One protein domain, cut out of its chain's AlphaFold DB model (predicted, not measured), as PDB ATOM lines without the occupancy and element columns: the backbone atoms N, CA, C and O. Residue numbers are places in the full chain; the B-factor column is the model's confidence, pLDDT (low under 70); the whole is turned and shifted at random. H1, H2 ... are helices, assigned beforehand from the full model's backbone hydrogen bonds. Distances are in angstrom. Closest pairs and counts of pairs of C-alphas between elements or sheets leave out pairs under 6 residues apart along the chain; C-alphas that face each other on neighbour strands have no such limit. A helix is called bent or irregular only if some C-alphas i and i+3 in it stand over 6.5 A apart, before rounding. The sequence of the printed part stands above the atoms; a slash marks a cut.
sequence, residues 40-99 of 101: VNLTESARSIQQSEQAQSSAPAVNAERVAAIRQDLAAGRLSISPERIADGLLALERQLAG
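AT A GLANCE: This is residues 40 to 99 of the 101 residues of the protein "Anti-sigma-28 factor" of Gammaproteobacteria bacterium HGW-Gammaproteobacteria-4 (UniProt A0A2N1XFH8). The longest helix, H1, and H2 follow each other nearly end to end in one long open arm, and beyond H2 the chain turns back, with H3 running in the returning direction across a wide empty space. The outline is that of a loose, uneven hook of three separate helices joined by short links, with no helix packed on another and no core between them. The printed part has 60 residues, with three named helices in the order H1, H2, H3 and no named strand; the class is all helix. The whole is extended, with a radius of gyration of the C-alphas of 18.1 A and spans of 57 by 27 by 14 A along the three main axes.

IN THESE COORDINATES: H1, the longest helix by residues, holds the 18 residues 40 to 57 and measures 25.1 A from first to last C-alpha. It begins at C-alpha 40 at (1.941, 16.285, 21.678) and ends at C-alpha 57 at (-12.641, 34.058, 31.786). H2 is residues 64 to 75, 16.4 A long. H3 is residues 83 to 98, 22.4 A long, and ends at C-alpha 98 at (-32.193, 25.584, 26.315). None of the three is bent or irregular.

HOW THE PARTS SIT: H1 touches no helix. H1 and H2 are apart, with no C-alpha of the one within 8 A of the other. H1 and H3 are apart by the same test, and so are H2 and H3. The y component of the N-to-C direction is 0.78 for H1 and 0.64 for H2, but -0.86 for H3. Residues 40 to 69 stand free, of which 40 to 57 belong to H1 and 64 to 69 to H2. Residues 72 to 77 stand free too, of which 72 to 75 belong to H2, and so do residues 80 to 99, of which 83 to 98 belong to H3. In H1, H2 and H3 every backbone O of residue i and N of residue i+4 are within hydrogen-bond range.

THE WHOLE: The two C-alphas farthest apart are those of Val 40 and Gly 77, at 57.0 A. The first and last printed C-alphas, of Val 40 and Gly 99, are 31.8 A apart. The printed part has no cut. The link from H1 to H2, 6 residues, and the link from H2 to H3, 7 residues, are both short. The mean pLDDT of the printed part is 79.8, and it is under 70 in residues 52 to 61, of which 52 to 57 belong to H1. By element the mean is 71 for H1, 86 for H2 and 90 for H3.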
ATOM      1  N   VAL A  40       1.416  14.903  21.700       73.00
ATOM      2  CA  VAL A  40       1.941  16.285  21.678       73.00
ATOM      3  C   VAL A  40       0.978  17.227  20.956       73.00
ATOM      4  O   VAL A  40       0.686  18.299  21.472       73.00
ATOM      5  N   ASN A  41       0.417  16.802  19.819       74.31
ATOM      6  CA  ASN A  41      -0.570  17.587  19.068       74.31
ATOM      7  C   ASN A  41      -1.867  17.808  19.865       74.31
ATOM      8  O   ASN A  41      -2.400  18.919  19.885       74.31
ATOM      9  N   LEU A  42      -2.356  16.779  20.565       71.94
ATOM     10  CA  LEU A  42      -3.513  16.898  21.451       71.94
ATOM     11  C   LEU A  42      -3.215  17.825  22.637       71.94
ATOM     12  O   LEU A  42      -4.071  18.615  23.022       71.94
ATOM     13  N   THR A  43      -1.999  17.764  23.189       77.06
ATOM     14  CA  THR A  43      -1.568  18.644  24.288       77.06
ATOM     15  C   THR A  43      -1.464  20.098  23.827       77.06
ATOM     16  O   THR A  43      -1.913  20.990  24.542       77.06
ATOM     17  N   GLU A  44      -0.941  20.350  22.626       75.44
ATOM     18  CA  GLU A  44      -0.872  21.693  22.034       75.44
ATOM     19  C   GLU A  44      -2.273  22.254  21.752       75.44
ATOM     20  O   GLU A  44      -2.589  23.391  22.104       75.44
ATOM     21  N   SER A  45      -3.164  21.418  21.215       75.44
ATOM     22  CA  SER A  45      -4.566  21.783  20.980       75.44
ATOM     23  C   SER A  45      -5.300  22.077  22.294       75.44
ATOM     24  O   SER A  45      -5.989  23.091  22.409       75.44
ATOM     25  N   ALA A  46      -5.110  21.241  23.320       77.88
ATOM     26  CA  ALA A  46      -5.676  21.458  24.649       77.88
ATOM     27  C   ALA A  46      -5.134  22.741  25.297       77.88
ATOM     28  O   ALA A  46      -5.892  23.487  25.912       77.88
ATOM     29  N   ARG A  47      -3.845  23.047  25.104       79.38
ATOM     30  CA  ARG A  47      -3.222  24.287  25.580       79.38
ATOM     31  C   ARG A  47      -3.814  25.521  24.899       79.38
ATOM     32  O   ARG A  47      -4.095  26.501  25.583       79.38
ATOM     33  N   SER A  48      -4.062  25.460  23.591       74.50
ATOM     34  CA  SER A  48      -4.720  26.539  22.842       74.50
ATOM     35  C   SER A  48      -6.155  26.787  23.320       74.50
ATOM     36  O   SER A  48      -6.568  27.943  23.452       74.50
ATOM     37  N   ILE A  49      -6.918  25.722  23.597       79.00
ATOM     38  CA  ILE A  49      -8.276  25.831  24.152       79.00
ATOM     39  C   ILE A  49      -8.215  26.434  25.559       79.00
ATOM     40  O   ILE A  49      -8.857  27.449  25.808       79.00
ATOM     41  N   GLN A  50      -7.360  25.904  26.436       75.12
ATOM     42  CA  GLN A  50      -7.203  26.389  27.808       75.12
ATOM     43  C   GLN A  50      -6.776  27.865  27.862       75.12
ATOM     44  O   GLN A  50      -7.250  28.623  28.707       75.12
ATOM     45  N   GLN A  51      -5.907  28.301  26.949       72.69
ATOM     46  CA  GLN A  51      -5.472  29.694  26.867       72.69
ATOM     47  C   GLN A  51      -6.586  30.623  26.358       72.69
ATOM     48  O   GLN A  51      -6.717  31.749  26.840       72.69
ATOM     49  N   SER A  52      -7.425  30.140  25.440       67.12
ATOM     50  CA  SER A  52      -8.604  30.870  24.958       67.12
ATOM     51  C   SER A  52      -9.683  30.978  26.043       67.12
ATOM     52  O   SER A  52     -10.200  32.067  26.283       67.12
ATOM     53  N   GLU A  53      -9.952  29.897  26.777       65.81
ATOM     54  CA  GLU A  53     -10.889  29.885  27.907       65.81
ATOM     55  C   GLU A  53     -10.422  30.777  29.064       65.81
ATOM     56  O   GLU A  53     -11.234  31.463  29.687       65.81
ATOM     57  N   GLN A  54      -9.114  30.834  29.336       63.72
ATOM     58  CA  GLN A  54      -8.535  31.762  30.315       63.72
ATOM     59  C   GLN A  54      -8.660  33.223  29.873       63.72
ATOM     60  O   GLN A  54      -8.963  34.087  30.699       63.72
ATOM     61  N   ALA A  55      -8.477  33.511  28.581       61.09
ATOM     62  CA  ALA A  55      -8.694  34.845  28.024       61.09
ATOM     63  C   ALA A  55     -10.178  35.247  28.070       61.09
ATOM     64  O   ALA A  55     -10.492  36.391  28.392       61.09
ATOM     65  N   GLN A  56     -11.095  34.305  27.828       59.78
ATOM     66  CA  GLN A  56     -12.540  34.517  27.953       59.78
ATOM     67  C   GLN A  56     -12.987  34.660  29.412       59.78
ATOM     68  O   GLN A  56     -13.835  35.496  29.699       59.78
ATOM     69  N   SER A  57     -12.389  33.912  30.343       59.22
ATOM     70  CA  SER A  57     -12.641  34.058  31.786       59.22
ATOM     71  C   SER A  57     -12.068  35.359  32.354       59.22
ATOM     72  O   SER A  57     -12.590  35.885  33.333       59.22
ATOM     73  N   SER A  58     -11.004  35.887  31.743       59.47
ATOM     74  CA  SER A  58     -10.421  37.191  32.091       59.47
ATOM     75  C   SER A  58     -11.128  38.356  31.397       59.47
ATOM     76  O   SER A  58     -10.890  39.514  31.748       59.47
ATOM     77  N   ALA A  59     -11.986  38.078  30.410       61.25
ATOM     78  CA  ALA A  59     -12.800  39.100  29.786       61.25
ATOM     79  C   ALA A  59     -13.858  39.565  30.799       61.25
ATOM     80  O   ALA A  59     -14.552  38.740  31.399       61.25
ATOM     81  N   PRO A  60     -14.003  40.880  31.019       64.88
ATOM     82  CA  PRO A  60     -15.000  41.378  31.944       64.88
ATOM     83  C   PRO A  60     -16.387  40.939  31.467       64.88
ATOM     84  O   PRO A  60     -16.783  41.217  30.334       64.88
ATOM     85  N   ALA A  61     -17.145  40.291  32.359       68.94
ATOM     86  CA  ALA A  61     -18.513  39.831  32.093       68.94
ATOM     87  C   ALA A  61     -19.448  40.965  31.621       68.94
ATOM     88  O   ALA A  61     -20.506  40.718  31.045       68.94
ATOM     89  N   VAL A  62     -19.052  42.222  31.858       73.88
ATOM     90  CA  VAL A  62     -19.768  43.424  31.446       73.88
ATOM     91  C   VAL A  62     -18.815  44.373  30.723       73.88
ATOM     92  O   VAL A  62     -17.785  44.773  31.261       73.88
ATOM     93  N   ASN A  63     -19.192  44.807  29.519       82.62
ATOM     94  CA  ASN A  63     -18.480  45.859  28.798       82.62
ATOM     95  C   ASN A  63     -18.848  47.240  29.385       82.62
ATOM     96  O   ASN A  63     -19.925  47.775  29.111       82.62
ATOM     97  N   ALA A  64     -17.958  47.802  30.209       84.75
ATOM     98  CA  ALA A  64     -18.179  49.064  30.917       84.75
ATOM     99  C   ALA A  64     -18.322  50.281  29.982       84.75
ATOM    100  O   ALA A  64     -19.143  51.158  30.245       84.75
ATOM    101  N   GLU A  65     -17.578  50.312  28.875       85.69
ATOM    102  CA  GLU A  65     -17.640  51.384  27.873       85.69
ATOM    103  C   GLU A  65     -19.017  51.427  27.201       85.69
ATOM    104  O   GLU A  65     -19.670  52.470  27.148       85.69
ATOM    105  N   ARG A  66     -19.523  50.257  26.791       85.25
ATOM    106  CA  ARG A  66     -20.869  50.117  26.226       85.25
ATOM    107  C   ARG A  66     -21.942  50.562  27.218       85.25
ATOM    108  O   ARG A  66     -22.895  51.232  26.829       85.25
ATOM    109  N   VAL A  67     -21.800  50.209  28.495       87.44
ATOM    110  CA  VAL A  67     -22.741  50.634  29.542       87.44
ATOM    111  C   VAL A  67     -22.716  52.152  29.725       87.44
ATOM    112  O   VAL A  67     -23.779  52.756  29.857       87.44
ATOM    113  N   ALA A  68     -21.540  52.782  29.711       87.50
ATOM    114  CA  ALA A  68     -21.414  54.233  29.827       87.50
ATOM    115  C   ALA A  68     -22.083  54.965  28.651       87.50
ATOM    116  O   ALA A  68     -22.870  55.884  28.881       87.50
ATOM    117  N   ALA A  69     -21.855  54.505  27.417       86.31
ATOM    118  CA  ALA A  69     -22.488  55.065  26.223       86.31
ATOM    119  C   ALA A  69     -24.023  54.952  26.279       86.31
ATOM    120  O   ALA A  69     -24.730  55.946  26.120       86.31
ATOM    121  N   ILE A  70     -24.549  53.766  26.617       86.25
ATOM    122  CA  ILE A  70     -26.001  53.548  26.747       86.25
ATOM    123  C   ILE A  70     -26.601  54.444  27.837       86.25
ATOM    124  O   ILE A  70     -27.684  54.998  27.656       86.25
ATOM    125  N   ARG A  71     -25.910  54.616  28.973       86.50
ATOM    126  CA  ARG A  71     -26.359  55.517  30.049       86.50
ATOM    127  C   ARG A  71     -26.446  56.965  29.579       86.50
ATOM    128  O   ARG A  71     -27.400  57.652  29.935       86.50
ATOM    129  N   GLN A  72     -25.484  57.420  28.782       86.25
ATOM    130  CA  GLN A  72     -25.486  58.771  28.228       86.25
ATOM    131  C   GLN A  72     -26.629  58.973  27.223       86.25
ATOM    132  O   GLN A  72     -27.304  60.003  27.266       86.25
ATOM    133  N   ASP A  73     -26.902  57.983  26.375       84.69
ATOM    134  CA  ASP A  73     -28.020  58.032  25.426       84.69
ATOM    135  C   ASP A  73     -29.386  57.974  26.113       84.69
ATOM    136  O   ASP A  73     -30.319  58.664  25.692       84.69
ATOM    137  N   LEU A  74     -29.497  57.212  27.205       83.62
ATOM    138  CA  LEU A  74     -30.691  57.188  28.044       83.62
ATOM    139  C   LEU A  74     -30.913  58.540  28.738       83.62
ATOM    140  O   LEU A  74     -32.023  59.063  28.697       83.62
ATOM    141  N   ALA A  75     -29.864  59.138  29.315       82.25
ATOM    142  CA  ALA A  75     -29.935  60.458  29.950       82.25
ATOM    143  C   ALA A  75     -30.294  61.572  28.954       82.25
ATOM    144  O   ALA A  75     -30.986  62.524  29.303       82.25
ATOM    145  N   ALA A  76     -29.855  61.438  27.703       85.50
ATOM    146  CA  ALA A  76     -30.202  62.354  26.628       85.50
ATOM    147  C   ALA A  76     -31.577  62.077  25.989       85.50
ATOM    148  O   ALA A  76     -31.960  62.785  25.057       85.50
ATOM    149  N   GLY A  77     -32.301  61.046  26.443       80.00
ATOM    150  CA  GLY A  77     -33.623  60.676  25.932       80.00
ATOM    151  C   GLY A  77     -33.625  60.117  24.506       80.00
ATOM    152  O   GLY A  77     -34.673  60.083  23.870       80.00
ATOM    153  N   ARG A  78     -32.471  59.688  23.980       79.81
ATOM    154  CA  ARG A  78     -32.314  59.205  22.594       79.81
ATOM    155  C   ARG A  78     -32.325  57.685  22.461       79.81
ATOM    156  O   ARG A  78     -32.129  57.168  21.362       79.81
ATOM    157  N   LEU A  79     -32.542  56.954  23.555       76.19
ATOM    158  CA  LEU A  79     -32.634  55.499  23.505       76.19
ATOM    159  C   LEU A  79     -33.918  55.078  22.778       76.19
ATOM    160  O   LEU A  79     -35.000  55.039  23.362       76.19
ATOM    161  N   SER A  80     -33.789  54.753  21.494       75.25
ATOM    162  CA  SER A  80     -34.906  54.274  20.684       75.25
ATOM    163  C   SER A  80     -35.177  52.798  20.979       75.25
ATOM    164  O   SER A  80     -34.359  51.925  20.670       75.25
ATOM    165  N   ILE A  81     -36.333  52.507  21.576       80.00
ATOM    166  CA  ILE A  81     -36.763  51.133  21.854       80.00
ATOM    167  C   ILE A  81     -37.104  50.461  20.524       80.00
ATOM    168  O   ILE A  81     -38.053  50.845  19.847       80.00
ATOM    169  N   SER A  82     -36.311  49.459  20.151       84.94
ATOM    170  CA  SER A  82     -36.509  48.677  18.927       84.94
ATOM    171  C   SER A  82     -37.092  47.309  19.294       84.94
ATOM    172  O   SER A  82     -36.379  46.519  19.917       84.94
ATOM    173  N   PRO A  83     -38.351  46.998  18.933       89.12
ATOM    174  CA  PRO A  83     -38.986  45.719  19.269       89.12
ATOM    175  C   PRO A  83     -38.210  44.505  18.749       89.12
ATOM    176  O   PRO A  83     -38.079  43.512  19.458       89.12
ATOM    177  N   GLU A  84     -37.622  44.616  17.555       89.25
ATOM    178  CA  GLU A  84     -36.800  43.560  16.948       89.25
ATOM    179  C   GLU A  84     -35.602  43.191  17.833       89.25
ATOM    180  O   GLU A  84     -35.385  42.022  18.132       89.25
ATOM    181  N   ARG A  85     -34.894  44.193  18.373       88.31
ATOM    182  CA  ARG A  85     -33.746  43.981  19.272       88.31
ATOM    183  C   ARG A  85     -34.137  43.279  20.571       88.31
ATOM    184  O   ARG A  85     -33.325  42.550  21.137       88.31
ATOM    185  N   ILE A  86     -35.348  43.533  21.065       88.56
ATOM    186  CA  ILE A  86     -35.874  42.871  22.262       88.56
ATOM    187  C   ILE A  86     -36.180  41.411  21.935       88.56
ATOM    188  O   ILE A  86     -35.750  40.534  22.676       88.56
ATOM    189  N   ALA A  87     -36.858  41.147  20.815       93.00
ATOM    190  CA  ALA A  87     -37.150  39.788  20.363       93.00
ATOM    191  C   ALA A  87     -35.866  38.967  20.156       93.00
ATOM    192  O   ALA A  87     -35.770  37.849  20.659       93.00
ATOM    193  N   ASP A  88     -34.850  39.553  19.518       90.56
ATOM    194  CA  ASP A  88     -33.535  38.926  19.352       90.56
ATOM    195  C   ASP A  88     -32.878  38.607  20.701       90.56
ATOM    196  O   ASP A  88     -32.324  37.523  20.886       90.56
ATOM    197  N   GLY A  89     -32.955  39.534  21.662       90.38
ATOM    198  CA  GLY A  89     -32.435  39.329  23.014       90.38
ATOM    199  C   GLY A  89     -33.151  38.200  23.759       90.38
ATOM    200  O   GLY A  89     -32.497  37.397  24.424       90.38
ATOM    201  N   LEU A  90     -34.475  38.105  23.615       92.69
ATOM    202  CA  LEU A  90     -35.281  37.039  24.213       92.69
ATOM    203  C   LEU A  90     -34.954  35.671  23.600       92.69
ATOM    204  O   LEU A  90     -34.752  34.713  24.342       92.69
ATOM    205  N   LEU A  91     -34.823  35.585  22.274       92.00
ATOM    206  CA  LEU A  91     -34.427  34.352  21.583       92.00
ATOM    207  C   LEU A  91     -32.993  33.932  21.924       92.00
ATOM    208  O   LEU A  91     -32.711  32.745  22.082       92.00
ATOM    209  N   ALA A  92     -32.066  34.884  22.036       90.38
ATOM    210  CA  ALA A  92     -30.694  34.596  22.442       90.38
ATOM    211  C   ALA A  92     -30.637  34.037  23.871       90.38
ATOM    212  O   ALA A  92     -29.921  33.065  24.115       90.38
ATOM    213  N   LEU A  93     -31.425  34.610  24.787       90.81
ATOM    214  CA  LEU A  93     -31.550  34.120  26.156       90.81
ATOM    215  C   LEU A  93     -32.141  32.705  26.183       90.81
ATOM    216  O   LEU A  93     -31.587  31.829  26.840       90.81
ATOM    217  N   GLU A  94     -33.220  32.459  25.435       91.50
ATOM    218  CA  GLU A  94     -33.820  31.126  25.315       91.50
ATOM    219  C   GLU A  94     -32.790  30.094  24.845       91.50
ATOM    220  O   GLU A  94     -32.648  29.051  25.472       91.50
ATOM    221  N   ARG A  95     -32.002  30.397  23.807       90.88
ATOM    222  CA  ARG A  95     -30.954  29.494  23.297       90.88
ATOM    223  C   ARG A  95     -29.865  29.198  24.326       90.88
ATOM    224  O   ARG A  95     -29.349  28.085  24.362       90.88
ATOM    225  N   GLN A  96     -29.501  30.179  25.150       87.31
ATOM    226  CA  GLN A  96     -28.534  29.979  26.232       87.31
ATOM    227  C   GLN A  96     -29.098  29.094  27.348       87.31
ATOM    228  O   GLN A  96     -28.359  28.290  27.910       87.31
ATOM    229  N   LEU A  97     -30.392  29.224  27.656       89.38
ATOM    230  CA  LEU A  97     -31.069  28.415  28.674       89.38
ATOM    231  C   LEU A  97     -31.415  27.004  28.181       89.38
ATOM    232  O   LEU A  97     -31.362  26.064  28.968       89.38
ATOM    233  N   ALA A  98     -31.774  26.852  26.906       84.31
ATOM    234  CA  ALA A  98     -32.193  25.584  26.315       84.31
ATOM    235  C   ALA A  98     -31.033  24.587  26.149       84.31
ATOM    236  O   ALA A  98     -31.278  23.385  26.071       84.31
ATOM    237  N   GLY A  99     -29.782  25.065  26.158       70.00
ATOM    238  CA  GLY A  99     -28.588  24.238  25.980       70.00
ATOM    239  C   GLY A  99     -28.448  23.684  24.551       70.00
ATOM    240  O   GLY A  99     -29.429  23.604  23.809       70.00
TER     241      GLY A  99